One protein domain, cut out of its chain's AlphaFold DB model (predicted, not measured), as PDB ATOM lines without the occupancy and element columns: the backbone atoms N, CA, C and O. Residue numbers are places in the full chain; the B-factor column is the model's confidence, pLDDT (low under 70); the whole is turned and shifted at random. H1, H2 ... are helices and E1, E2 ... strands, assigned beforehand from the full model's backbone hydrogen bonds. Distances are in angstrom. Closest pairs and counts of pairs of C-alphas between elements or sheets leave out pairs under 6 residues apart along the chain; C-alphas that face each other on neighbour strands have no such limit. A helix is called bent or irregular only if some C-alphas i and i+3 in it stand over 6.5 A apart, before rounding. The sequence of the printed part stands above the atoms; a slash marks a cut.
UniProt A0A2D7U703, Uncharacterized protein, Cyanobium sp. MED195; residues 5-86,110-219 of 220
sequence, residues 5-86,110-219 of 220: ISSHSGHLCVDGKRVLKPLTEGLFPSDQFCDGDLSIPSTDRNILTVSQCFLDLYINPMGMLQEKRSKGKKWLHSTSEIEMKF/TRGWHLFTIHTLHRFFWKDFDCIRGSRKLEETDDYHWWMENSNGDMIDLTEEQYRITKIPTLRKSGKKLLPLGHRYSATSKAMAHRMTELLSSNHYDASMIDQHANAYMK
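What this domain is: This is residues 5 to 86 and 110 to 219 of the 220 residues of an uncharacterized protein of Cyanobium sp. MED195 (UniProt A0A2D7U703). A strongly twisted sheet of five strands is covered on one face by two helices, H1 over one end of the row and H3 over the other, and a third long helix, H5, crosses over these two on the side away from the sheet. H3 lies near the middle of the whole; the small E3 and E4 hairpin is at one end of the long axis, and loops with the short H6 are at the other. The printed part has 192 residues with six named helices and seven named strands, in the order E1 E2 H1 E3 E4 H2 H3 E5 E6 E7 H4 H5 H6; the class is mixed, helices and strands. The large sheet runs E2, E1, E7, E6, E5 and is mixed. The whole is compact, with a radius of gyration of the C-alphas of 16.1 A, and spans 50 by 33 by 33 A, only just elongated.

How they stand to each other: E5, residues 130 to 138, E6, residues 143 to 149, and E7, residues 155 to 157, form a meander, each strand the antiparallel neighbour of the one before. N 132 and O 147 are 2.8 A apart, and N 156 and O 148 are 2.9 A apart, both within hydrogen-bond range. E7 is the parallel neighbour of E1, residues 5 to 8, with N 5 and O 155 at 2.8 A. E1 forms a hairpin with the edge strand E2, residues 11 to 14, with N 13 and O 6 at 2.8 A. H3, residues 113 to 125, is on this sheet at a height of 8.4 A, over E6 and along it at 18 degrees on the local plane; their closest C-alphas are those of His 114 and Trp 146, 5.5 A apart. On the same face, H1, residues 44 to 62, has a height of 8.1 A and lies over E1 and, only just, with 3 C-alphas, over E2. These helices on one face of the sheet make two layers. H1 and H3 only just touch, with 3 pairs of C-alphas within 8 A, the closest being Val 50 and Leu 121 at 7.4 A. H5, residues 187 to 201, is the hub, touching three helices. It touches H3 at a steep tilt of 50 degrees, the same way, with the closest C-alphas those of Thr 120 and Ser 189, 4.9 A apart. It touches H1 at a steep tilt of 60 degrees, opposite ways, closest at Cys 53 and Met 196, 6.7 A between C-alphas. It also touches H2, residues 81 to 86, closest at Phe 86 and Thr 188, 5.5 A between C-alphas. H4, residues 160 to 164, stands at the sheet's level, with a height of 1.0 A. The hairpin of E3, residues 65 to 68, and E4, residues 74 to 77, is antiparallel, with N 67 and O 75 at 2.8 A; the closest C-alphas of E4 and H4 are those of Leu 76 and Gln 162, 5.2 A apart. H6, residues 214 to 217, touches no helix. Every O i to N i+4 pair is within hydrogen-bond range in H2, H4 and H5, against 12 of 15 in H1 and 7 of 9 in H3; H6 is too short for such a pair.

Where its parts are: E1 begins at C-alpha 5, (151.580, 118.144, 179.719). H1 measures 26.1 A from first to last C-alpha, with a kink of 37 degrees near residue 56; it is only just irregular, C-alphas 57 and 60 being 6.8 A apart. H3 measures 17.9 A, E6 19.2 A and H5 21.2 A. E5 measures 21.3 A and bends by 68 degrees at residue 135. H6 ends at C-alpha 217, (170.529, 101.614, 172.642).

The domain as a whole: The two C-alphas farthest apart are those of Asp 31 and Gly 72, at 50.7 A. Residues 87 to 109 are not printed, and C-alphas 86 and 110 across this cut are 15.1 A apart. The links E2 to H1, H4 to H5 and H5 to H6 are long. Mean pLDDT of the printed part is 77.3; 55 residues are under 70, among them 62 to 86, 163 to 171 and 213 to 219.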
ATOM      1  N   ILE A   5     151.366 118.225 178.276       94.06
ATOM      2  CA  ILE A   5     151.580 118.144 179.719       94.06
ATOM      3  C   ILE A   5     152.460 119.309 180.159       94.06
ATOM      4  O   ILE A   5     153.576 119.475 179.667       94.06
ATOM      5  N   SER A   6     151.970 120.100 181.109       91.44
ATOM      6  CA  SER A   6     152.717 121.216 181.685       91.44
ATOM      7  C   SER A   6     152.455 121.395 183.179       91.44
ATOM      8  O   SER A   6     151.672 120.662 183.786       91.44
ATOM      9  N   SER A   7     153.160 122.348 183.788       87.81
ATOM     10  CA  SER A   7     152.926 122.782 185.166       87.81
ATOM     11  C   SER A   7     152.302 124.168 185.173       87.81
ATOM     12  O   SER A   7     152.767 125.059 184.460       87.81
ATOM     13  N   HIS A   8     151.288 124.364 186.010       83.62
ATOM     14  CA  HIS A   8     150.737 125.677 186.310       83.62
ATOM     15  C   HIS A   8     150.510 125.836 187.812       83.62
ATOM     16  O   HIS A   8     149.761 125.074 188.422       83.62
ATOM     17  N   SER A   9     151.154 126.835 188.413       78.69
ATOM     18  CA  SER A   9     151.141 127.094 189.856       78.69
ATOM     19  C   SER A   9     151.510 125.853 190.683       78.69
ATOM     20  O   SER A   9     150.916 125.590 191.725       78.69
ATOM     21  N   GLY A  10     152.465 125.055 190.187       77.44
ATOM     22  CA  GLY A  10     152.898 123.799 190.820       77.44
ATOM     23  C   GLY A  10     151.926 122.621 190.657       77.44
ATOM     24  O   GLY A  10     152.080 121.570 191.288       77.44
ATOM     25  N   HIS A  11     150.896 122.772 189.824       87.31
ATOM     26  CA  HIS A  11     149.954 121.708 189.502       87.31
ATOM     27  C   HIS A  11     150.204 121.152 188.110       87.31
ATOM     28  O   HIS A  11     150.389 121.904 187.156       87.31
ATOM     29  N   LEU A  12     150.139 119.828 187.994       92.00
ATOM     30  CA  LEU A  12     150.181 119.157 186.707       92.00
ATOM     31  C   LEU A  12     148.913 119.482 185.906       92.00
ATOM     32  O   LEU A  12     147.789 119.416 186.423       92.00
ATOM     33  N   CYS A  13     149.100 119.820 184.637       92.44
ATOM     34  CA  CYS A  13     148.039 120.153 183.702       92.44
ATOM     35  C   CYS A  13     148.181 119.349 182.410       92.44
ATOM     36  O   CYS A  13     149.292 119.134 181.936       92.44
ATOM     37  N   VAL A  14     147.045 118.974 181.824       94.12
ATOM     38  CA  VAL A  14     146.928 118.472 180.449       94.12
ATOM     39  C   VAL A  14     146.114 119.490 179.663       94.12
ATOM     40  O   VAL A  14     144.992 119.816 180.052       94.12
ATOM     41  N   ASP A  15     146.692 120.055 178.607       91.62
ATOM     42  CA  ASP A  15     146.085 121.103 177.776       91.62
ATOM     43  C   ASP A  15     145.537 122.280 178.606       91.62
ATOM     44  O   ASP A  15     144.447 122.810 178.377       91.62
ATOM     45  N   GLY A  16     146.294 122.667 179.638       87.81
ATOM     46  CA  GLY A  16     145.938 123.741 180.569       87.81
ATOM     47  C   GLY A  16     144.865 123.380 181.602       87.81
ATOM     48  O   GLY A  16     144.546 124.209 182.454       87.81
ATOM     49  N   LYS A  17     144.316 122.160 181.576       91.81
ATOM     50  CA  LYS A  17     143.380 121.668 182.590       91.81
ATOM     51  C   LYS A  17     144.137 120.905 183.663       91.81
ATOM     52  O   LYS A  17     144.875 119.971 183.367       91.81
ATOM     53  N   ARG A  18     143.937 121.289 184.922       91.31
ATOM     54  CA  ARG A  18     144.521 120.586 186.067       91.31
ATOM     55  C   ARG A  18     144.056 119.132 186.093       91.31
ATOM     56  O   ARG A  18     142.861 118.861 185.997       91.31
ATOM     57  N   VAL A  19     145.004 118.226 186.281       89.69
ATOM     58  CA  VAL A  19     144.740 116.806 186.520       89.69
ATOM     59  C   VAL A  19     144.771 116.495 188.013       89.69
ATOM     60  O   VAL A  19     145.404 117.195 188.811       89.69
ATOM     61  N   LEU A  20     144.039 115.451 188.405       82.31
ATOM     62  CA  LEU A  20     144.108 114.917 189.761       82.31
ATOM     63  C   LEU A  20     145.503 114.347 190.007       82.31
ATOM     64  O   LEU A  20     146.082 113.717 189.127       82.31
ATOM     65  N   LYS A  21     146.022 114.576 191.213       78.56
ATOM     66  CA  LYS A  21     147.360 114.146 191.609       78.56
ATOM     67  C   LYS A  21     147.414 112.611 191.663       78.56
ATOM     68  O   LYS A  21     146.740 112.044 192.525       78.56
ATOM     69  N   PRO A  22     148.172 111.927 190.784       74.25
ATOM     70  CA  PRO A  22     148.385 110.491 190.929       74.25
ATOM     71  C   PRO A  22     149.171 110.198 192.216       74.25
ATOM     72  O   PRO A  22     150.032 110.982 192.618       74.25
ATOM     73  N   LEU A  23     148.882 109.063 192.858       75.25
ATOM     74  CA  LEU A  23     149.752 108.510 193.901       75.25
ATOM     75  C   LEU A  23     151.069 108.103 193.238       75.25
ATOM     76  O   LEU A  23     151.013 107.398 192.244       75.25
ATOM     77  N   THR A  24     152.222 108.541 193.738       76.94
ATOM     78  CA  THR A  24     153.517 108.311 193.069       76.94
ATOM     79  C   THR A  24     154.345 107.183 193.679       76.94
ATOM     80  O   THR A  24     155.203 106.640 192.996       76.94
ATOM     81  N   GLU A  25     154.126 106.844 194.947       78.19
ATOM     82  CA  GLU A  25     154.965 105.894 195.683       78.19
ATOM     83  C   GLU A  25     154.551 104.438 195.428       78.19
ATOM     84  O   GLU A  25     153.360 104.118 195.456       78.19
ATOM     85  N   GLY A  26     155.534 103.568 195.172       80.56
ATOM     86  CA  GLY A  26     155.334 102.117 195.046       80.56
ATOM     87  C   GLY A  26     154.476 101.691 193.855       80.56
ATOM     88  O   GLY A  26     153.838 100.640 193.887       80.56
ATOM     89  N   LEU A  27     154.409 102.525 192.815       83.81
ATOM     90  CA  LEU A  27     153.580 102.276 191.640       83.81
ATOM     91  C   LEU A  27     154.184 101.269 190.665       83.81
ATOM     92  O   LEU A  27     153.436 100.588 189.959       83.81
ATOM     93  N   PHE A  28     155.510 101.224 190.583       86.12
ATOM     94  CA  PHE A  28     156.228 100.349 189.668       86.12
ATOM     95  C   PHE A  28     156.857  99.177 190.431       86.12
ATOM     96  O   PHE A  28     157.355  99.378 191.540       86.12
ATOM     97  N   PRO A  29     156.857  97.960 189.860       83.06
ATOM     98  CA  PRO A  29     157.567  96.820 190.434       83.06
ATOM     99  C   PRO A  29     159.053  97.113 190.689       83.06
ATOM    100  O   PRO A  29     159.673  97.907 189.979       83.06
ATOM    101  N   SER A  30     159.641  96.453 191.686       77.75
ATOM    102  CA  SER A  30     161.051  96.639 192.061       77.75
ATOM    103  C   SER A  30     162.027  96.256 190.943       77.75
ATOM    104  O   SER A  30     163.115  96.825 190.843       77.75
ATOM    105  N   ASP A  31     161.629  95.335 190.074       80.38
ATOM    106  CA  ASP A  31     162.402  94.848 188.938       80.38
ATOM    107  C   ASP A  31     162.244  95.701 187.666       80.38
ATOM    108  O   ASP A  31     162.987  95.525 186.703       80.38
ATOM    109  N   GLN A  32     161.336  96.685 187.665       82.75
ATOM    110  CA  GLN A  32     161.028  97.515 186.494       82.75
ATOM    111  C   GLN A  32     162.217  98.355 185.995       82.75
ATOM    112  O   GLN A  32     162.287  98.660 184.805       82.75
ATOM    113  N   PHE A  33     163.115  98.745 186.903       82.00
ATOM    114  CA  PHE A  33     164.267  99.619 186.641       82.00
ATOM    115  C   PHE A  33     165.608  98.881 186.773       82.00
ATOM    116  O   PHE A  33     166.657  99.497 186.993       82.00
ATOM    117  N   CYS A  34     165.572  97.547 186.709       66.56
ATOM    118  CA  CYS A  34     166.770  96.721 186.747       66.56
ATOM    119  C   CYS A  34     167.676  96.988 185.537       66.56
ATOM    120  O   CYS A  34     167.260  97.518 184.509       66.56
ATOM    121  N   ASP A  35     168.955  96.655 185.689       72.31
ATOM    122  CA  ASP A  35     169.964  96.753 184.629       72.31
ATOM    123  C   ASP A  35     170.251  98.180 184.132       72.31
ATOM    124  O   ASP A  35     170.809  98.370 183.059       72.31
ATOM    125  N   GLY A  36     169.911  99.225 184.890       76.44
ATOM    126  CA  GLY A  36     170.343 100.587 184.561       76.44
ATOM    127  C   GLY A  36     169.653 101.233 183.351       76.44
ATOM    128  O   GLY A  36     170.077 102.315 182.929       76.44
ATOM    129  N   ASP A  37     168.611 100.605 182.795       84.88
ATOM    130  CA  ASP A  37     167.643 101.233 181.890       84.88
ATOM    131  C   ASP A  37     166.418 101.669 182.703       84.88
ATOM    132  O   ASP A  37     165.726 100.853 183.301       84.88
ATOM    133  N   LEU A  38     166.159 102.978 182.739       89.25
ATOM    134  CA  LEU A  38     165.010 103.538 183.455       89.25
ATOM    135  C   LEU A  38     163.756 103.638 182.581       89.25
ATOM    136  O   LEU A  38     162.721 104.117 183.047       89.25
ATOM    137  N   SER A  39     163.848 103.260 181.305       88.75
ATOM    138  CA  SER A  39     162.752 103.489 180.377       88.75
ATOM    139  C   SER A  39     161.544 102.613 180.663       88.75
ATOM    140  O   SER A  39     161.635 101.408 180.888       88.75
ATOM    141  N   ILE A  40     160.383 103.248 180.588       90.88
ATOM    142  CA  ILE A  40     159.076 102.631 180.761       90.88
ATOM    143  C   ILE A  40     158.192 103.007 179.567       90.88
ATOM    144  O   ILE A  40     158.446 104.020 178.915       90.88
ATOM    145  N   PRO A  41     157.134 102.234 179.272       91.69
ATOM    146  CA  PRO A  41     156.201 102.597 178.211       91.69
ATOM    147  C   PRO A  41     155.584 103.980 178.452       91.69
ATOM    148  O   PRO A  41     155.092 104.250 179.555       91.69
ATOM    149  N   SER A  42     155.537 104.830 177.427       92.50
ATOM    150  CA  SER A  42     154.911 106.157 177.484       92.50
ATOM    151  C   SER A  42     153.373 106.113 177.451       92.50
ATOM    152  O   SER A  42     152.732 106.727 176.607       92.50
ATOM    153  N   THR A  43     152.754 105.388 178.385       92.75
ATOM    154  CA  THR A  43     151.294 105.430 178.595       92.75
ATOM    155  C   THR A  43     150.881 106.712 179.321       92.75
ATOM    156  O   THR A  43     151.652 107.218 180.138       92.75
ATOM    157  N   ASP A  44     149.645 107.184 179.126       91.00
ATOM    158  CA  ASP A  44     149.103 108.362 179.830       91.00
ATOM    159  C   ASP A  44     149.344 108.291 181.344       91.00
ATOM    160  O   ASP A  44     149.827 109.238 181.963       91.00
ATOM    161  N   ARG A  45     149.082 107.125 181.949       91.06
ATOM    162  CA  ARG A  45     149.302 106.898 183.382       91.06
ATOM    163  C   ARG A  45     150.767 107.090 183.769       91.06
ATOM    164  O   ARG A  45     151.036 107.760 184.767       91.06
ATOM    165  N   ASN A  46     151.697 106.512 183.014       93.19
ATOM    166  CA  ASN A  46     153.125 106.597 183.312       93.19
ATOM    167  C   ASN A  46     153.637 108.025 183.145       93.19
ATOM    168  O   ASN A  46     154.319 108.531 184.033       93.19
ATOM    169  N   ILE A  47     153.258 108.698 182.056       94.50
ATOM    170  CA  ILE A  47     153.683 110.074 181.796       94.50
ATOM    171  C   ILE A  47     153.176 111.005 182.899       94.50
ATOM    172  O   ILE A  47     153.965 111.770 183.459       94.50
ATOM    173  N   LEU A  48     151.892 110.913 183.262       94.50
ATOM    174  CA  LEU A  48     151.312 111.726 184.333       94.50
ATOM    175  C   LEU A  48     151.970 111.440 185.686       94.50
ATOM    176  O   LEU A  48     152.280 112.370 186.426       94.50
ATOM    177  N   THR A  49     152.231 110.170 185.993       94.00
ATOM    178  CA  THR A  49     152.874 109.753 187.247       94.00
ATOM    179  C   THR A  49     154.297 110.290 187.366       94.00
ATOM    180  O   THR A  49     154.634 110.928 188.363       94.00
ATOM    181  N   VAL A  50     155.137 110.055 186.355       95.06
ATOM    182  CA  VAL A  50     156.541 110.495 186.356       95.06
ATOM    183  C   VAL A  50     156.615 112.021 186.362       95.06
ATOM    184  O   VAL A  50     157.402 112.594 187.114       95.06
ATOM    185  N   SER A  51     155.748 112.691 185.597       94.56
ATOM    186  CA  SER A  51     155.663 114.154 185.593       94.56
ATOM    187  C   SER A  51     155.259 114.703 186.961       94.56
ATOM    188  O   SER A  51     155.901 115.622 187.464       94.56
ATOM    189  N   GLN A  52     154.243 114.119 187.604       93.38
ATOM    190  CA  GLN A  52     153.824 114.516 188.948       93.38
ATOM    191  C   GLN A  52     154.938 114.292 189.978       93.38
ATOM    192  O   GLN A  52     155.200 115.178 190.787       93.38
ATOM    193  N   CYS A  53     155.619 113.144 189.918       93.19
ATOM    194  CA  CYS A  53     156.757 112.825 190.778       93.19
ATOM    195  C   CYS A  53     157.869 113.878 190.644       93.19
ATOM    196  O   CYS A  53     158.380 114.374 191.649       93.19
ATOM    197  N   PHE A  54     158.181 114.302 189.414       92.25
ATOM    198  CA  PHE A  54     159.142 115.377 189.173       92.25
ATOM    199  C   PHE A  54     158.685 116.705 189.798       92.25
ATOM    200  O   PHE A  54     159.474 117.376 190.469       92.25
ATOM    201  N   LEU A  55     157.414 117.083 189.614       88.88
ATOM    202  CA  LEU A  55     156.872 118.302 190.221       88.88
ATOM    203  C   LEU A  55     156.973 118.263 191.745       88.88
ATOM    204  O   LEU A  55     157.426 119.230 192.345       88.88
ATOM    205  N   ASP A  56     156.592 117.152 192.365       87.75
ATOM    206  CA  ASP A  56     156.566 117.018 193.821       87.75
ATOM    207  C   ASP A  56     157.944 116.993 194.465       87.75
ATOM    208  O   ASP A  56     158.100 117.519 195.563       87.75
ATOM    209  N   LEU A  57     158.936 116.395 193.805       85.69
ATOM    210  CA  LEU A  57     160.296 116.322 194.333       85.69
ATOM    211  C   LEU A  57     161.101 117.593 194.075       85.69
ATOM    212  O   LEU A  57     161.968 117.940 194.878       85.69
ATOM    213  N   TYR A  58     160.841 118.271 192.956       84.19
ATOM    214  CA  TYR A  58     161.755 119.289 192.452       84.19
ATOM    215  C   TYR A  58     161.088 120.650 192.280       84.19
ATOM    216  O   TYR A  58     161.552 121.617 192.878       84.19
ATOM    217  N   ILE A  59     159.994 120.758 191.523       80.12
ATOM    218  CA  ILE A  59     159.397 122.075 191.229       80.12
ATOM    219  C   ILE A  59     158.676 122.660 192.455       80.12
ATOM    220  O   ILE A  59     158.874 123.824 192.798       80.12
ATOM    221  N   ASN A  60     157.869 121.856 193.147       79.06
ATOM    222  CA  ASN A  60     157.037 122.299 194.267       79.06
ATOM    223  C   ASN A  60     157.852 122.660 195.521       79.06
ATOM    224  O   ASN A  60     157.620 123.740 196.067       79.06
ATOM    225  N   PRO A  61     158.816 121.837 195.990       71.56
ATOM    226  CA  PRO A  61     159.553 122.138 197.218       71.56
ATOM    227  C   PRO A  61     160.488 123.338 197.089       71.56
ATOM    228  O   PRO A  61     160.776 124.001 198.080       71.56
ATOM    229  N   MET A  62     160.991 123.607 195.883       64.88
ATOM    230  CA  MET A  62     161.980 124.667 195.661       64.88
ATOM    231  C   MET A  62     161.339 126.043 195.492       64.88
ATOM    232  O   MET A  62     162.015 127.058 195.661       64.88
ATOM    233  N   GLY A  63     160.034 126.078 195.201       54.66
ATOM    234  CA  GLY A  63     159.322 127.296 194.856       54.66
ATOM    235  C   GLY A  63     159.819 127.901 193.539       54.66
ATOM    236  O   GLY A  63     160.909 127.620 193.045       54.66
ATOM    237  N   MET A  64     159.005 128.771 192.948       57.38
ATOM    238  CA  MET A  64     159.437 129.587 191.817       57.38
ATOM    239  C   MET A  64     159.664 131.008 192.322       57.38
ATOM    240  O   MET A  64     158.716 131.683 192.723       57.38
ATOM    241  N   LEU A  65     160.917 131.465 192.330       56.19
ATOM    242  CA  LEU A  65     161.234 132.832 192.730       56.19
ATOM    243  C   LEU A  65     161.156 133.755 191.524       56.19
ATOM    244  O   LEU A  65     161.725 133.477 190.470       56.19
ATOM    245  N   GLN A  66     160.445 134.868 191.690       57.25
ATOM    246  CA  GLN A  66     160.340 135.893 190.665       57.25
ATOM    247  C   GLN A  66     161.444 136.940 190.860       57.25
ATOM    248  O   GLN A  66     161.323 137.830 191.698       57.25
ATOM    249  N   GLU A  67     162.505 136.865 190.064       59.00
ATOM    250  CA  GLU A  67     163.582 137.855 190.059       59.00
ATOM    251  C   GLU A  67     163.288 138.971 189.058       59.00
ATOM    252  O   GLU A  67     162.836 138.740 187.932       59.00
ATOM    253  N   LYS A  68     163.565 140.213 189.457       58.03
ATOM    254  CA  LYS A  68     163.550 141.366 188.558       58.03
ATOM    255  C   LYS A  68     164.954 141.543 187.979       58.03
ATOM    256  O   LYS A  68     165.843 142.030 188.668       58.03
ATOM    257  N   ARG A  69     165.149 141.156 186.716       62.12
ATOM    258  CA  ARG A  69     166.447 141.291 186.030       62.12
ATOM    259  C   ARG A  69     166.716 142.743 185.617       62.12
ATOM    260  O   ARG A  69     165.805 143.569 185.568       62.12
ATOM    261  N   SER A  70     167.968 143.039 185.263       54.66
ATOM    262  CA  SER A  70     168.469 144.378 184.894       54.66
ATOM    263  C   SER A  70     167.666 145.078 183.786       54.66
ATOM    264  O   SER A  70     167.534 146.298 183.806       54.66
ATOM    265  N   LYS A  71     167.047 144.322 182.868       63.88
ATOM    266  CA  LYS A  71     166.149 144.843 181.816       63.88
ATOM    267  C   LYS A  71     164.705 145.116 182.290       63.88
ATOM    268  O   LYS A  71     163.827 145.369 181.472       63.88
ATOM    269  N   GLY A  72     164.414 145.012 183.589       57.00
ATOM    270  CA  GLY A  72     163.113 145.329 184.195       57.00
ATOM    271  C   GLY A  72     162.023 144.256 184.058       57.00
ATOM    272  O   GLY A  72     160.990 144.363 184.722       57.00
ATOM    273  N   LYS A  73     162.244 143.210 183.252       55.94
ATOM    274  CA  LYS A  73     161.328 142.067 183.129       55.94
ATOM    275  C   LYS A  73     161.465 141.124 184.330       55.94
ATOM    276  O   LYS A  73     162.564 140.881 184.832       55.94
ATOM    277  N   LYS A  74     160.321 140.619 184.793       54.84
ATOM    278  CA  LYS A  74     160.222 139.641 185.880       54.84
ATOM    279  C   LYS A  74     160.419 138.232 185.319       54.84
ATOM    280  O   LYS A  74     159.798 137.896 184.314       54.84
ATOM    281  N   TRP A  75     161.247 137.431 185.973       59.59
ATOM    282  CA  TRP A  75     161.642 136.100 185.524       59.59
ATOM    283  C   TRP A  75     161.488 135.079 186.644       59.59
ATOM    284  O   TRP A  75     161.879 135.370 187.771       59.59
ATOM    285  N   LEU A  76     160.948 133.894 186.351       56.44
ATOM    286  CA  LEU A  76     160.926 132.800 187.321       56.44
ATOM    287  C   LEU A  76     162.225 132.002 187.244       56.44
ATOM    288  O   LEU A  76     162.555 131.459 186.191       56.44
ATOM    289  N   HIS A  77     162.954 131.916 188.353       55.22
ATOM    290  CA  HIS A  77     164.168 131.111 188.438       55.22
ATOM    291  C   HIS A  77     164.180 130.162 189.640       55.22
ATOM    292  O   HIS A  77     163.477 130.363 190.630       55.22
ATOM    293  N   SER A  78     165.023 129.129 189.526       51.81
ATOM    294  CA  SER A  78     165.389 128.239 190.629       51.81
ATOM    295  C   SER A  78     166.144 128.977 191.718       51.81
ATOM    296  O   SER A  78     167.030 129.777 191.406       51.81
ATOM    297  N   THR A  79     165.946 128.589 192.973       50.47
ATOM    298  CA  THR A  79     166.987 128.774 193.988       50.47
ATOM    299  C   THR A  79     168.232 127.965 193.592       50.47
ATOM    300  O   THR A  79     168.132 126.892 192.989       50.47
ATOM    301  N   SER A  80     169.418 128.476 193.920       48.50
ATOM    302  CA  SER A  80     170.754 127.912 193.642       48.50
ATOM    303  C   SER A  80     171.023 126.526 194.264       48.50
ATOM    304  O   SER A  80     172.144 126.021 194.238       48.50
ATOM    305  N   GLU A  81     170.010 125.888 194.845       51.09
ATOM    306  CA  GLU A  81     170.166 124.722 195.701       51.09
ATOM    307  C   GLU A  81     170.297 123.397 194.945       51.09
ATOM    308  O   GLU A  81     170.825 122.458 195.522       51.09
ATOM    309  N   ILE A  82     169.872 123.273 193.682       52.50
ATOM    310  CA  ILE A  82     169.827 121.963 192.991       52.50
ATOM    311  C   ILE A  82     171.214 121.439 192.661       52.50
ATOM    312  O   ILE A  82     171.537 120.306 193.004       52.50
ATOM    313  N   GLU A  83     172.053 122.249 192.015       48.59
ATOM    314  CA  GLU A  83     173.424 121.839 191.703       48.59
ATOM    315  C   GLU A  83     174.221 121.586 192.988       48.59
ATOM    316  O   GLU A  83     175.009 120.647 193.048       48.59
ATOM    317  N   MET A  84     173.957 122.340 194.062       52.53
ATOM    318  CA  MET A  84     174.577 122.084 195.366       52.53
ATOM    319  C   MET A  84     174.056 120.817 196.059       52.53
ATOM    320  O   MET A  84     174.861 120.091 196.644       52.53
ATOM    321  N   LYS A  85     172.742 120.550 196.023       56.69
ATOM    322  CA  LYS A  85     172.093 119.414 196.706       56.69
ATOM    323  C   LYS A  85     172.254 118.101 195.940       56.69
ATOM    324  O   LYS A  85     172.448 117.065 196.562       56.69
ATOM    325  N   PHE A  86     172.210 118.140 194.609       54.59
ATOM    326  CA  PHE A  86     172.200 116.953 193.745       54.59
ATOM    327  C   PHE A  86     173.446 116.813 192.858       54.59
ATOM    328  O   PHE A  86     173.681 115.737 192.321       54.59
ATOM    329  N   THR A 110     170.835 130.065 186.980       38.34
ATOM    330  CA  THR A 110     169.427 129.909 186.566       38.34
ATOM    331  C   THR A 110     169.261 129.243 185.199       38.34
ATOM    332  O   THR A 110     168.132 128.986 184.779       38.34
ATOM    333  N   ARG A 111     170.369 128.923 184.514       50.00
ATOM    334  CA  ARG A 111     170.343 128.060 183.328       50.00
ATOM    335  C   ARG A 111     169.925 126.656 183.764       50.00
ATOM    336  O   ARG A 111     170.547 126.084 184.650       50.00
ATOM    337  N   GLY A 112     168.911 126.080 183.124       60.81
ATOM    338  CA  GLY A 112     168.806 124.622 183.092       60.81
ATOM    339  C   GLY A 112     167.717 123.931 183.906       60.81
ATOM    340  O   GLY A 112     167.811 122.721 184.029       60.81
ATOM    341  N   TRP A 113     166.649 124.585 184.383       69.44
ATOM    342  CA  TRP A 113     165.477 123.818 184.860       69.44
ATOM    343  C   TRP A 113     164.831 123.025 183.740       69.44
ATOM    344  O   TRP A 113     164.592 121.836 183.903       69.44
ATOM    345  N   HIS A 114     164.573 123.674 182.604       78.56
ATOM    346  CA  HIS A 114     164.094 123.006 181.397       78.56
ATOM    347  C   HIS A 114     165.059 121.876 181.021       78.56
ATOM    348  O   HIS A 114     164.623 120.754 180.822       78.56
ATOM    349  N   LEU A 115     166.372 122.115 181.089       79.00
ATOM    350  CA  LEU A 115     167.395 121.121 180.772       79.00
ATOM    351  C   LEU A 115     167.418 119.942 181.760       79.00
ATOM    352  O   LEU A 115     167.462 118.792 181.338       79.00
ATOM    353  N   PHE A 116     167.372 120.191 183.070       81.81
ATOM    354  CA  PHE A 116     167.308 119.138 184.084       81.81
ATOM    355  C   PHE A 116     165.995 118.373 183.983       81.81
ATOM    356  O   PHE A 116     166.014 117.150 183.986       81.81
ATOM    357  N   THR A 117     164.881 119.078 183.797       87.31
ATOM    358  CA  THR A 117     163.556 118.486 183.596       87.31
ATOM    359  C   THR A 117     163.564 117.554 182.396       87.31
ATOM    360  O   THR A 117     163.295 116.367 182.559       87.31
ATOM    361  N   ILE A 118     163.938 118.037 181.206       88.88
ATOM    362  CA  ILE A 118     163.960 117.182 180.017       88.88
ATOM    363  C   ILE A 118     164.961 116.037 180.193       88.88
ATOM    364  O   ILE A 118     164.635 114.908 179.865       88.88
ATOM    365  N   HIS A 119     166.161 116.270 180.740       87.00
ATOM    366  CA  HIS A 119     167.187 115.230 180.845       87.00
ATOM    367  C   HIS A 119     166.788 114.143 181.844       87.00
ATOM    368  O   HIS A 119     167.118 112.973 181.658       87.00
ATOM    369  N   THR A 120     166.102 114.521 182.918       90.25
ATOM    370  CA  THR A 120     165.581 113.583 183.908       90.25
ATOM    371  C   THR A 120     164.402 112.804 183.334       90.25
ATOM    372  O   THR A 120     164.431 111.578 183.369       90.25
ATOM    373  N   LEU A 121     163.408 113.476 182.745       93.06
ATOM    374  CA  LEU A 121     162.221 112.816 182.193       93.06
ATOM    375  C   LEU A 121     162.546 111.939 180.977       93.06
ATOM    376  O   LEU A 121     161.996 110.849 180.840       93.06
ATOM    377  N   HIS A 122     163.476 112.368 180.124       91.00
ATOM    378  CA  HIS A 122     163.843 111.630 178.919       91.00
ATOM    379  C   HIS A 122     164.482 110.278 179.261       91.00
ATOM    380  O   HIS A 122     164.318 109.335 178.505       91.00
ATOM    381  N   ARG A 123     165.102 110.091 180.434       89.88
ATOM    382  CA  ARG A 123     165.552 108.749 180.862       89.88
ATOM    383  C   ARG A 123     164.422 107.730 180.977       89.88
ATOM    384  O   ARG A 123     164.646 106.559 180.694       89.88
ATOM    385  N   PHE A 124     163.226 108.176 181.348       91.88
ATOM    386  CA  PHE A 124     162.051 107.316 181.464       91.88
ATOM    387  C   PHE A 124     161.353 107.096 180.117       91.88
ATOM    388  O   PHE A 124     160.706 106.070 179.937       91.88
ATOM    389  N   PHE A 125     161.495 108.025 179.163       92.12
ATOM    390  CA  PHE A 125     160.674 108.058 177.944       92.12
ATOM    391  C   PHE A 125     161.457 108.187 176.628       92.12
ATOM    392  O   PHE A 125     160.851 108.421 175.588       92.12
ATOM    393  N   TRP A 126     162.783 108.005 176.629       87.94
ATOM    394  CA  TRP A 126     163.642 108.192 175.443       87.94
ATOM    395  C   TRP A 126     163.265 107.311 174.243       87.94
ATOM    396  O   TRP A 126     163.670 107.607 173.124       87.94
ATOM    397  N   LYS A 127     162.539 106.208 174.473       87.44
ATOM    398  CA  LYS A 127     162.071 105.300 173.414       87.44
ATOM    399  C   LYS A 127     160.982 105.935 172.545       87.44
ATOM    400  O   LYS A 127     160.932 105.652 171.352       87.44
ATOM    401  N   ASP A 128     160.157 106.796 173.138       90.50
ATOM    402  CA  ASP A 128     158.961 107.353 172.502       90.50
ATOM    403  C   ASP A 128     159.045 108.878 172.320       90.50
ATOM    404  O   ASP A 128     158.398 109.427 171.433       90.50
ATOM    405  N   PHE A 129     159.843 109.572 173.136       91.25
ATOM    406  CA  PHE A 129     159.976 111.027 173.132       91.25
ATOM    407  C   PHE A 129     161.396 111.460 172.784       91.25
ATOM    408  O   PHE A 129     162.361 110.901 173.292       91.25
ATOM    409  N   ASP A 130     161.508 112.535 172.007       89.50
ATOM    410  CA  ASP A 130     162.767 113.219 171.729       89.50
ATOM    411  C   ASP A 130     162.900 114.497 172.561       89.50
ATOM    412  O   ASP A 130     161.918 115.185 172.845       89.50
ATOM    413  N   CYS A 131     164.134 114.894 172.877       89.25
ATOM    414  CA  CYS A 131     164.406 116.247 173.364       89.25
ATOM    415  C   CYS A 131     164.343 117.263 172.216       89.25
ATOM    416  O   CYS A 131     165.086 117.171 171.231       89.25
ATOM    417  N   ILE A 132     163.525 118.297 172.383       88.50
ATOM    418  CA  ILE A 132     163.409 119.405 171.442       88.50
ATOM    419  C   ILE A 132     163.961 120.674 172.076       88.50
ATOM    420  O   ILE A 132     163.658 121.005 173.222       88.50
ATOM    421  N   ARG A 133     164.757 121.411 171.303       87.25
ATOM    422  CA  ARG A 133     165.271 122.726 171.683       87.25
ATOM    423  C   ARG A 133     164.593 123.815 170.866       87.25
ATOM    424  O   ARG A 133     164.533 123.727 169.640       87.25
ATOM    425  N   GLY A 134     164.173 124.891 171.519       84.25
ATOM    426  CA  GLY A 134     163.638 126.085 170.876       84.25
ATOM    427  C   GLY A 134     164.596 126.674 169.837       84.25
ATOM    428  O   GLY A 134     165.820 126.539 169.919       84.25
ATOM    429  N   SER A 135     164.032 127.341 168.832       78.06
ATOM    430  CA  SER A 135     164.798 127.975 167.748       78.06
ATOM    431  C   SER A 135     165.451 129.293 168.154       78.06
ATOM    432  O   SER A 135     166.399 129.743 167.511       78.06
ATOM    433  N   ARG A 136     164.942 129.923 169.214       74.69
ATOM    434  CA  ARG A 136     165.378 131.233 169.687       74.69
ATOM    435  C   ARG A 136     165.779 131.149 171.143       74.69
ATOM    436  O   ARG A 136     165.141 130.453 171.932       74.69
ATOM    437  N   LYS A 137     166.828 131.894 171.470       76.38
ATOM    438  CA  LYS A 137     167.189 132.148 172.853       76.38
ATOM    439  C   LYS A 137     166.238 133.165 173.465       76.38
ATOM    440  O   LYS A 137     165.702 134.034 172.777       76.38
ATOM    441  N   LEU A 138     166.065 133.048 174.764       71.38
ATOM    442  CA  LEU A 138     165.328 133.980 175.595       71.38
ATOM    443  C   LEU A 138     166.210 135.209 175.835       71.38
ATOM    444  O   LEU A 138     167.358 135.073 176.250       71.38
ATOM    445  N   GLU A 139     165.701 136.408 175.551       67.06
ATOM    446  CA  GLU A 139     166.487 137.654 175.608       67.06
ATOM    447  C   GLU A 139     167.010 137.989 177.013       67.06
ATOM    448  O   GLU A 139     167.958 138.770 177.167       67.06
ATOM    449  N   GLU A 140     166.340 137.464 178.037       64.75
ATOM    450  CA  GLU A 140     166.623 137.710 179.445       64.75
ATOM    451  C   GLU A 140     167.758 136.829 179.978       64.75
ATOM    452  O   GLU A 140     168.515 137.289 180.831       64.75
ATOM    453  N   THR A 141     167.891 135.596 179.480       64.94
ATOM    454  CA  THR A 141     168.861 134.601 179.978       64.94
ATOM    455  C   THR A 141     169.902 134.174 178.948       64.94
ATOM    456  O   THR A 141     170.843 133.458 179.290       64.94
ATOM    457  N   ASP A 142     169.738 134.583 177.686       71.06
ATOM    458  CA  ASP A 142     170.518 134.087 176.549       71.06
ATOM    459  C   ASP A 142     170.549 132.541 176.493       71.06
ATOM    460  O   ASP A 142     171.541 131.921 176.095       71.06
ATOM    461  N   ASP A 143     169.450 131.904 176.909       72.88
ATOM    462  CA  ASP A 143     169.303 130.448 176.972       72.88
ATOM    463  C   ASP A 143     168.199 129.956 176.032       72.88
ATOM    464  O   ASP A 143     167.264 130.689 175.708       72.88
ATOM    465  N   TYR A 144     168.310 128.711 175.579       78.62
ATOM    466  CA  TYR A 144     167.257 128.061 174.804       78.62
ATOM    467  C   TYR A 144     166.214 127.449 175.737       78.62
ATOM    468  O   TYR A 144     166.561 126.965 176.807       78.62
ATOM    469  N   HIS A 145     164.954 127.418 175.298       82.50
ATOM    470  CA  HIS A 145     163.914 126.609 175.940       82.50
ATOM    471  C   HIS A 145     163.946 125.173 175.426       82.50
ATOM    472  O   HIS A 145     164.309 124.953 174.267       82.50
ATOM    473  N   TRP A 146     163.550 124.212 176.254       86.56
ATOM    474  CA  TRP A 146     163.555 122.803 175.889       86.56
ATOM    475  C   TRP A 146     162.314 122.083 176.408       86.56
ATOM    476  O   TRP A 146     161.822 122.384 177.491       86.56
ATOM    477  N   TRP A 147     161.830 121.121 175.628       90.81
ATOM    478  CA  TRP A 147     160.704 120.251 175.969       90.81
ATOM    479  C   TRP A 147     160.939 118.848 175.407       90.81
ATOM    480  O   TRP A 147     161.900 118.625 174.667       90.81
ATOM    481  N   MET A 148     160.074 117.899 175.756       92.62
ATOM    482  CA  MET A 148     160.032 116.597 175.089       92.62
ATOM    483  C   MET A 148     158.842 116.525 174.139       92.62
ATOM    484  O   MET A 148     157.766 117.009 174.488       92.62
ATOM    485  N   GLU A 149     159.024 115.916 172.970       92.81
ATOM    486  CA  GLU A 149     157.968 115.740 171.964       92.81
ATOM    487  C   GLU A 149     158.094 114.378 171.276       92.81
ATOM    488  O   GLU A 149     159.209 113.932 171.009       92.81
ATOM    489  N   ASN A 150     156.968 113.722 170.992       91.69
ATOM    490  CA  ASN A 150     156.934 112.473 170.227       91.69
ATOM    491  C   ASN A 150     156.419 112.685 168.790       91.69
ATOM    492  O   ASN A 150     155.978 113.769 168.405       91.69
ATOM    493  N   SER A 151     156.432 111.625 167.978       89.38
ATOM    494  CA  SER A 151     155.958 111.662 166.583       89.38
ATOM    495  C   SER A 151     154.456 111.936 166.425       89.38
ATOM    496  O   SER A 151     154.032 112.358 165.348       89.38
ATOM    497  N   ASN A 152     153.658 111.737 167.478       90.25
ATOM    498  CA  ASN A 152     152.224 112.039 167.497       90.25
ATOM    499  C   ASN A 152     151.936 113.523 167.801       90.25
ATOM    500  O   ASN A 152     150.790 113.970 167.682       90.25
ATOM    501  N   GLY A 153     152.970 114.293 168.161       89.50
ATOM    502  CA  GLY A 153     152.863 115.684 168.588       89.50
ATOM    503  C   GLY A 153     152.463 115.846 170.055       89.50
ATOM    504  O   GLY A 153     152.050 116.942 170.435       89.50
ATOM    505  N   ASP A 154     152.551 114.787 170.864       93.94
ATOM    506  CA  ASP A 154     152.404 114.891 172.315       93.94
ATOM    507  C   ASP A 154     153.638 115.570 172.902       93.94
ATOM    508  O   ASP A 154     154.769 115.278 172.506       93.94
ATOM    509  N   MET A 155     153.429 116.466 173.863       93.69
ATOM    510  CA  MET A 155     154.472 117.312 174.430       93.69
ATOM    511  C   MET A 155     154.490 117.243 175.953       93.69
ATOM    512  O   MET A 155     153.445 117.278 176.604       93.69
ATOM    513  N   ILE A 156     155.693 117.242 176.527       94.31
ATOM    514  CA  ILE A 156     155.919 117.376 177.968       94.31
ATOM    515  C   ILE A 156     156.835 118.581 178.202       94.31
ATOM    516  O   ILE A 156     158.013 118.569 177.839       94.31
ATOM    517  N   ASP A 157     156.282 119.626 178.816       91.56
ATOM    518  CA  ASP A 157     156.961 120.875 179.163       91.56
ATOM    519  C   ASP A 157     156.531 121.341 180.562       91.56
ATOM    520  O   ASP A 157     155.709 122.245 180.737       91.56
ATOM    521  N   LEU A 158     157.108 120.724 181.597       89.69
ATOM    522  CA  LEU A 158     156.820 121.087 182.994       89.69
ATOM    523  C   LEU A 158     157.374 122.464 183.387       89.69
ATOM    524  O   LEU A 158     157.104 122.946 184.484       89.69
ATOM    525  N   THR A 159     158.135 123.104 182.501       82.69
ATOM    526  CA  THR A 159     158.738 124.423 182.717       82.69
ATOM    527  C   THR A 159     158.067 125.527 181.903       82.69
ATOM    528  O   THR A 159     158.527 126.667 181.951       82.69
ATOM    529  N   GLU A 160     156.955 125.230 181.216       81.44
ATOM    530  CA  GLU A 160     156.196 126.184 180.393       81.44
ATOM    531  C   GLU A 160     155.918 127.498 181.147       81.44
ATOM    532  O   GLU A 160     156.069 128.598 180.605       81.44
ATOM    533  N   GLU A 161     155.542 127.392 182.425       75.25
ATOM    534  CA  GLU A 161     155.183 128.523 183.279       75.25
ATOM    535  C   GLU A 161     156.310 129.552 183.444       75.25
ATOM    536  O   GLU A 161     156.019 130.750 183.526       75.25
ATOM    537  N   GLN A 162     157.582 129.130 183.388       70.00
ATOM    538  CA  GLN A 162     158.732 130.038 183.498       70.00
ATOM    539  C   GLN A 162     158.715 131.124 182.413       70.00
ATOM    540  O   GLN A 162     159.147 132.252 182.655       70.00
ATOM    541  N   TYR A 163     158.144 130.819 181.245       67.00
ATOM    542  CA  TYR A 163     158.148 131.708 180.081       67.00
ATOM    543  C   TYR A 163     156.759 132.166 179.648       67.00
ATOM    544  O   TYR A 163     156.606 133.169 178.947       67.00
ATOM    545  N   ARG A 164     155.702 131.482 180.087       67.25
ATOM    546  CA  ARG A 164     154.335 131.967 179.879       67.25
ATOM    547  C   ARG A 164     154.138 133.341 180.528       67.25
ATOM    548  O   ARG A 164     153.528 134.231 179.934       67.25
ATOM    549  N   ILE A 165     154.746 133.546 181.698       63.25
ATOM    550  CA  ILE A 165     154.740 134.823 182.424       63.25
ATOM    551  C   ILE A 165     155.484 135.925 181.658       63.25
ATOM    552  O   ILE A 165     155.109 137.096 181.742       63.25
ATOM    553  N   THR A 166     156.488 135.570 180.853       57.84
ATOM    554  CA  THR A 166     157.269 136.532 180.059       57.84
ATOM    555  C   THR A 166     156.615 136.877 178.717       57.84
ATOM    556  O   THR A 166     157.152 137.696 177.974       57.84
ATOM    557  N   LYS A 167     155.414 136.336 178.435       62.91
ATOM    558  CA  LYS A 167     154.610 136.595 177.226       62.91
ATOM    559  C   LYS A 167     155.388 136.349 175.928       62.91
ATOM    560  O   LYS A 167     155.328 137.167 175.013       62.91
ATOM    561  N   ILE A 168     156.095 135.220 175.826       62.31
ATOM    562  CA  ILE A 168     156.770 134.811 174.585       62.31
ATOM    563  C   ILE A 168     155.920 133.733 173.885       62.31
ATOM    564  O   ILE A 168     156.091 132.542 174.141       62.31
ATOM    565  N   PRO A 169     154.986 134.112 172.993       52.62
ATOM    566  CA  PRO A 169     153.971 133.201 172.455       52.62
ATOM    567  C   PRO A 169     154.506 132.143 171.473       52.62
ATOM    568  O   PRO A 169     153.738 131.314 170.995       52.62
ATOM    569  N   THR A 170     155.795 132.166 171.117       59.97
ATOM    570  CA  THR A 170     156.334 131.381 169.990       59.97
ATOM    571  C   THR A 170     157.539 130.504 170.323       59.97
ATOM    572  O   THR A 170     158.223 130.084 169.396       59.97
ATOM    573  N   LEU A 171     157.828 130.205 171.595       68.00
ATOM    574  CA  LEU A 171     159.048 129.458 171.960       68.00
ATOM    575  C   LEU A 171     159.147 128.065 171.326       68.00
ATOM    576  O   LEU A 171     160.246 127.612 171.011       68.00
ATOM    577  N   ARG A 172     158.001 127.430 171.070       75.25
ATOM    578  CA  ARG A 172     157.921 126.113 170.425       75.25
ATOM    579  C   ARG A 172     157.969 126.162 168.893       75.25
ATOM    580  O   ARG A 172     158.198 125.141 168.251       75.25
ATOM    581  N   LYS A 173     157.787 127.339 168.272       73.00
ATOM    582  CA  LYS A 173     157.798 127.447 166.804       73.00
ATOM    583  C   LYS A 173     159.191 127.122 166.260       73.00
ATOM    584  O   LYS A 173     160.192 127.711 166.677       73.00
ATOM    585  N   SER A 174     159.225 126.207 165.292       74.00
ATOM    586  CA  SER A 174     160.455 125.753 164.632       74.00
ATOM    587  C   SER A 174     161.466 125.118 165.597       74.00
ATOM    588  O   SER A 174     162.671 125.282 165.411       74.00
ATOM    589  N   GLY A 175     160.988 124.424 166.636       81.88
ATOM    590  CA  GLY A 175     161.840 123.632 167.520       81.88
ATOM    591  C   GLY A 175     162.745 122.681 166.736       81.88
ATOM    592  O   GLY A 175     162.345 122.098 165.730       81.88
ATOM    593  N   LYS A 176     163.994 122.549 167.178       86.19
ATOM    594  CA  LYS A 176     164.958 121.622 166.596       86.19
ATOM    595  C   LYS A 176     164.964 120.344 167.422       86.19
ATOM    596  O   LYS A 176     165.414 120.366 168.569       86.19
ATOM    597  N   LYS A 177     164.523 119.244 166.808       85.69
ATOM    598  CA  LYS A 177     164.715 117.893 167.340       85.69
ATOM    599  C   LYS A 177     166.203 117.617 167.504       85.69
ATOM    600  O   LYS A 177     167.005 117.889 166.603       85.69
ATOM    601  N   LEU A 178     166.571 117.113 168.670       76.06
ATOM    602  CA  LEU A 178     167.925 116.686 168.956       76.06
ATOM    603  C   LEU A 178     167.992 115.170 168.928       76.06
ATOM    604  O   LEU A 178     167.012 114.484 169.198       76.06
ATOM    605  N   LEU A 179     169.165 114.661 168.566       64.25
ATOM    606  CA  LEU A 179     169.443 113.237 168.679       64.25
ATOM    607  C   LEU A 179     169.401 112.825 170.160       64.25
ATOM    608  O   LEU A 179     169.713 113.668 171.014       64.25
ATOM    609  N   PRO A 180     169.082 111.551 170.454       61.72
ATOM    610  CA  PRO A 180     169.164 111.004 171.800       61.72
ATOM    611  C   PRO A 180     170.474 111.406 172.476       61.72
ATOM    612  O   PRO A 180     171.559 111.335 171.893       61.72
ATOM    613  N   LEU A 181     170.366 111.895 173.707       62.62
ATOM    614  CA  LEU A 181     171.482 112.564 174.368       62.62
ATOM    615  C   LEU A 181     172.603 111.594 174.773       62.62
ATOM    616  O   LEU A 181     173.756 112.019 174.853       62.62
ATOM    617  N   GLY A 182     172.305 110.307 174.989       62.97
ATOM    618  CA  GLY A 182     173.294 109.302 175.392       62.97
ATOM    619  C   GLY A 182     174.127 109.770 176.592       62.97
ATOM    620  O   GLY A 182     173.587 110.220 177.597       62.97
ATOM    621  N   HIS A 183     175.457 109.774 176.456       54.66
ATOM    622  CA  HIS A 183     176.391 110.237 177.497       54.66
ATOM    623  C   HIS A 183     176.346 111.752 177.795       54.66
ATOM    624  O   HIS A 183     177.125 112.232 178.615       54.66
ATOM    625  N   ARG A 184     175.491 112.535 177.123       63.62
ATOM    626  CA  ARG A 184     175.409 113.997 177.304       63.62
ATOM    627  C   ARG A 184     174.518 114.427 178.463       63.62
ATOM    628  O   ARG A 184     174.431 115.624 178.736       63.62
ATOM    629  N   TYR A 185     173.844 113.498 179.138       72.69
ATOM    630  CA  TYR A 185     173.105 113.865 180.337       72.69
ATOM    631  C   TYR A 185     174.044 114.319 181.455       72.69
ATOM    632  O   TYR A 185     175.101 113.737 181.686       72.69
ATOM    633  N   SER A 186     173.617 115.334 182.203       74.56
ATOM    634  CA  SER A 186     174.366 115.824 183.360       74.56
ATOM    635  C   SER A 186     174.259 114.861 184.547       74.56
ATOM    636  O   SER A 186     173.220 114.220 184.741       74.56
ATOM    637  N   ALA A 187     175.293 114.827 185.392       76.56
ATOM    638  CA  ALA A 187     175.279 114.087 186.657       76.56
ATOM    639  C   ALA A 187     174.102 114.505 187.559       76.56
ATOM    640  O   ALA A 187     173.447 113.653 188.150       76.56
ATOM    641  N   THR A 188     173.756 115.796 187.576       78.69
ATOM    642  CA  THR A 188     172.591 116.320 188.304       78.69
ATOM    643  C   THR A 188     171.293 115.652 187.850       78.69
ATOM    644  O   THR A 188     170.543 115.134 188.672       78.69
ATOM    645  N   SER A 189     171.044 115.586 186.536       83.00
ATOM    646  CA  SER A 189     169.831 114.944 186.008       83.00
ATOM    647  C   SER A 189     169.784 113.435 186.283       83.00
ATOM    648  O   SER A 189     168.695 112.884 186.451       83.00
ATOM    649  N   LYS A 190     170.957 112.784 186.385       85.00
ATOM    650  CA  LYS A 190     171.103 111.378 186.791       85.00
ATOM    651  C   LYS A 190     170.704 111.179 188.253       85.00
ATOM    652  O   LYS A 190     169.902 110.299 188.543       85.00
ATOM    653  N   ALA A 191     171.212 112.019 189.156       84.19
ATOM    654  CA  ALA A 191     170.861 111.986 190.576       84.19
ATOM    655  C   ALA A 191     169.365 112.267 190.805       84.19
ATOM    656  O   ALA A 191     168.729 111.640 191.650       84.19
ATOM    657  N   MET A 192     168.777 113.167 190.011       88.50
ATOM    658  CA  MET A 192     167.335 113.405 190.041       88.50
ATOM    659  C   MET A 192     166.548 112.168 189.578       88.50
ATOM    660  O   MET A 192     165.633 111.716 190.260       88.50
ATOM    661  N   ALA A 193     166.937 111.561 188.455       90.75
ATOM    662  CA  ALA A 193     166.280 110.349 187.967       90.75
ATOM    663  C   ALA A 193     166.407 109.182 188.960       90.75
ATOM    664  O   ALA A 193     165.432 108.468 189.182       90.75
ATOM    665  N   HIS A 194     167.563 109.029 189.613       90.31
ATOM    666  CA  HIS A 194     167.776 108.047 190.681       90.31
ATOM    667  C   HIS A 194     166.769 108.212 191.814       90.31
ATOM    668  O   HIS A 194     166.044 107.274 192.136       90.31
ATOM    669  N   ARG A 195     166.648 109.425 192.357       89.88
ATOM    670  CA  ARG A 195     165.728 109.691 193.462       89.88
ATOM    671  C   ARG A 195     164.263 109.482 193.075       89.88
ATOM    672  O   ARG A 195     163.490 108.977 193.885       89.88
ATOM    673  N   MET A 196     163.882 109.848 191.849       92.69
ATOM    674  CA  MET A 196     162.553 109.525 191.322       92.69
ATOM    675  C   MET A 196     162.337 108.016 191.249       92.69
ATOM    676  O   MET A 196     161.288 107.543 191.666       92.69
ATOM    677  N   THR A 197     163.327 107.271 190.755       91.19
ATOM    678  CA  THR A 197     163.271 105.809 190.616       91.19
ATOM    679  C   THR A 197     163.010 105.144 191.965       91.19
ATOM    680  O   THR A 197     162.074 104.357 192.072       91.19
ATOM    681  N   GLU A 198     163.755 105.528 193.008       89.94
ATOM    682  CA  GLU A 198     163.559 104.970 194.350       89.94
ATOM    683  C   GLU A 198     162.145 105.201 194.887       89.94
ATOM    684  O   GLU A 198     161.545 104.306 195.481       89.94
ATOM    685  N   LEU A 199     161.597 106.402 194.672       90.56
ATOM    686  CA  LEU A 199     160.247 106.734 195.116       90.56
ATOM    687  C   LEU A 199     159.192 105.956 194.318       90.56
ATOM    688  O   LEU A 199     158.254 105.409 194.892       90.56
ATOM    689  N   LEU A 200     159.353 105.908 192.996       91.00
ATOM    690  CA  LEU A 200     158.401 105.300 192.069       91.00
ATOM    691  C   LEU A 200     158.254 103.788 192.272       91.00
ATOM    692  O   LEU A 200     157.159 103.267 192.061       91.00
ATOM    693  N   SER A 201     159.315 103.093 192.690       88.75
ATOM    694  CA  SER A 201     159.264 101.654 192.980       88.75
ATOM    695  C   SER A 201     159.355 101.295 194.461       88.75
ATOM    696  O   SER A 201     159.324 100.110 194.786       88.75
ATOM    697  N   SER A 202     159.461 102.271 195.368       86.88
ATOM    698  CA  SER A 202     159.643 102.051 196.815       86.88
ATOM    699  C   SER A 202     160.834 101.143 197.157       86.88
ATOM    700  O   SER A 202     160.772 100.354 198.099       86.88
ATOM    701  N   ASN A 203     161.919 101.233 196.384       84.69
ATOM    702  CA  ASN A 203     163.119 100.408 196.548       84.69
ATOM    703  C   ASN A 203     164.399 101.236 196.420       84.69
ATOM    704  O   ASN A 203     164.426 102.263 195.749       84.69
ATOM    705  N   HIS A 204     165.483 100.770 197.038       85.19
ATOM    706  CA  HIS A 204     166.802 101.383 196.880       85.19
ATOM    707  C   HIS A 204     167.523 100.830 195.653       85.19
ATOM    708  O   HIS A 204     167.551  99.619 195.436       85.19
ATOM    709  N   TYR A 205     168.157 101.720 194.886       80.94
ATOM    710  CA  TYR A 205     168.944 101.364 193.702       80.94
ATOM    711  C   TYR A 205     170.359 101.903 193.814       80.94
ATOM    712  O   TYR A 205     170.588 102.970 194.385       80.94
ATOM    713  N   ASP A 206     171.309 101.209 193.195       81.69
ATOM    714  CA  ASP A 206     172.643 101.757 193.000       81.69
ATOM    715  C   ASP A 206     172.616 102.828 191.896       81.69
ATOM    716  O   ASP A 206     172.403 102.541 190.715       81.69
ATOM    717  N   ALA A 207     172.875 104.081 192.276       79.31
ATOM    718  CA  ALA A 207     172.965 105.201 191.345       79.31
ATOM    719  C   ALA A 207     174.061 105.002 190.280       79.31
ATOM    720  O   ALA A 207     173.973 105.570 189.186       79.31
ATOM    721  N   SER A 208     175.087 104.188 190.556       78.81
ATOM    722  CA  SER A 208     176.160 103.887 189.605       78.81
ATOM    723  C   SER A 208     175.653 103.130 188.369       78.81
ATOM    724  O   SER A 208     176.185 103.336 187.273       78.81
ATOM    725  N   MET A 209     174.573 102.356 188.522       78.44
ATOM    726  CA  MET A 209     173.980 101.518 187.476       78.44
ATOM    727  C   MET A 209     173.161 102.312 186.457       78.44
ATOM    728  O   MET A 209     173.065 101.912 185.301       78.44
ATOM    729  N   ILE A 210     172.609 103.467 186.839       80.38
ATOM    730  CA  ILE A 210     171.776 104.274 185.937       80.38
ATOM    731  C   ILE A 210     172.563 104.687 184.687       80.38
ATOM    732  O   ILE A 210     173.715 105.127 184.768       80.38
ATOM    733  N   ASP A 211     171.898 104.579 183.539       74.69
ATOM    734  CA  ASP A 211     172.395 104.836 182.187       74.69
ATOM    735  C   ASP A 211     173.403 103.791 181.660       74.69
ATOM    736  O   ASP A 211     173.772 103.868 180.487       74.69
ATOM    737  N   GLN A 212     173.845 102.793 182.443       70.56
ATOM    738  CA  GLN A 212     174.850 101.818 181.979       70.56
ATOM    739  C   GLN A 212     174.407 101.073 180.709       70.56
ATOM    740  O   GLN A 212     175.195 100.952 179.769       70.56
ATOM    741  N   HIS A 213     173.136 100.666 180.634       61.34
ATOM    742  CA  HIS A 213     172.603  99.907 179.498       61.34
ATOM    743  C   HIS A 213     171.724 100.737 178.551       61.34
ATOM    744  O   HIS A 213     171.694 100.457 177.351       61.34
ATOM    745  N   ALA A 214     171.115 101.832 179.019       57.50
ATOM    746  CA  ALA A 214     170.419 102.786 178.148       57.50
ATOM    747  C   ALA A 214     171.371 103.397 177.088       57.50
ATOM    748  O   ALA A 214     170.990 103.640 175.940       57.50
ATOM    749  N   ASN A 215     172.655 103.558 177.434       52.75
ATOM    750  CA  ASN A 215     173.707 104.049 176.538       52.75
ATOM    751  C   ASN A 215     174.036 103.120 175.352       52.75
ATOM    752  O   ASN A 215     174.598 103.589 174.361       52.75
ATOM    753  N   ALA A 216     173.710 101.825 175.423       47.25
ATOM    754  CA  ALA A 216     173.925 100.896 174.311       47.25
ATOM    755  C   ALA A 216     172.872 101.067 173.201       47.25
ATOM    756  O   ALA A 216     173.182 100.885 172.023       47.25
ATOM    757  N   TYR A 217     171.652 101.466 173.570       48.88
ATOM    758  CA  TYR A 217     170.529 101.614 172.642       48.88
ATOM    759  C   TYR A 217     170.395 103.029 172.061       48.88
ATOM    760  O   TYR A 217     169.993 103.162 170.911       48.88
ATOM    761  N   MET A 218     170.835 104.071 172.779       53.31
ATOM    762  CA  MET A 218     170.876 105.462 172.282       53.31
ATOM    763  C   MET A 218     171.984 105.743 171.235       53.31
ATOM    764  O   MET A 218     172.149 106.886 170.812       53.31
ATOM    765  N   LYS A 219     172.780 104.733 170.846       45.06
ATOM    766  CA  LYS A 219     173.845 104.822 169.819       45.06
ATOM    767  C   LYS A 219     173.403 104.386 168.413       45.06
ATOM    768  O   LYS A 219     174.234 104.421 167.505       45.06
TER     769      LYS A 219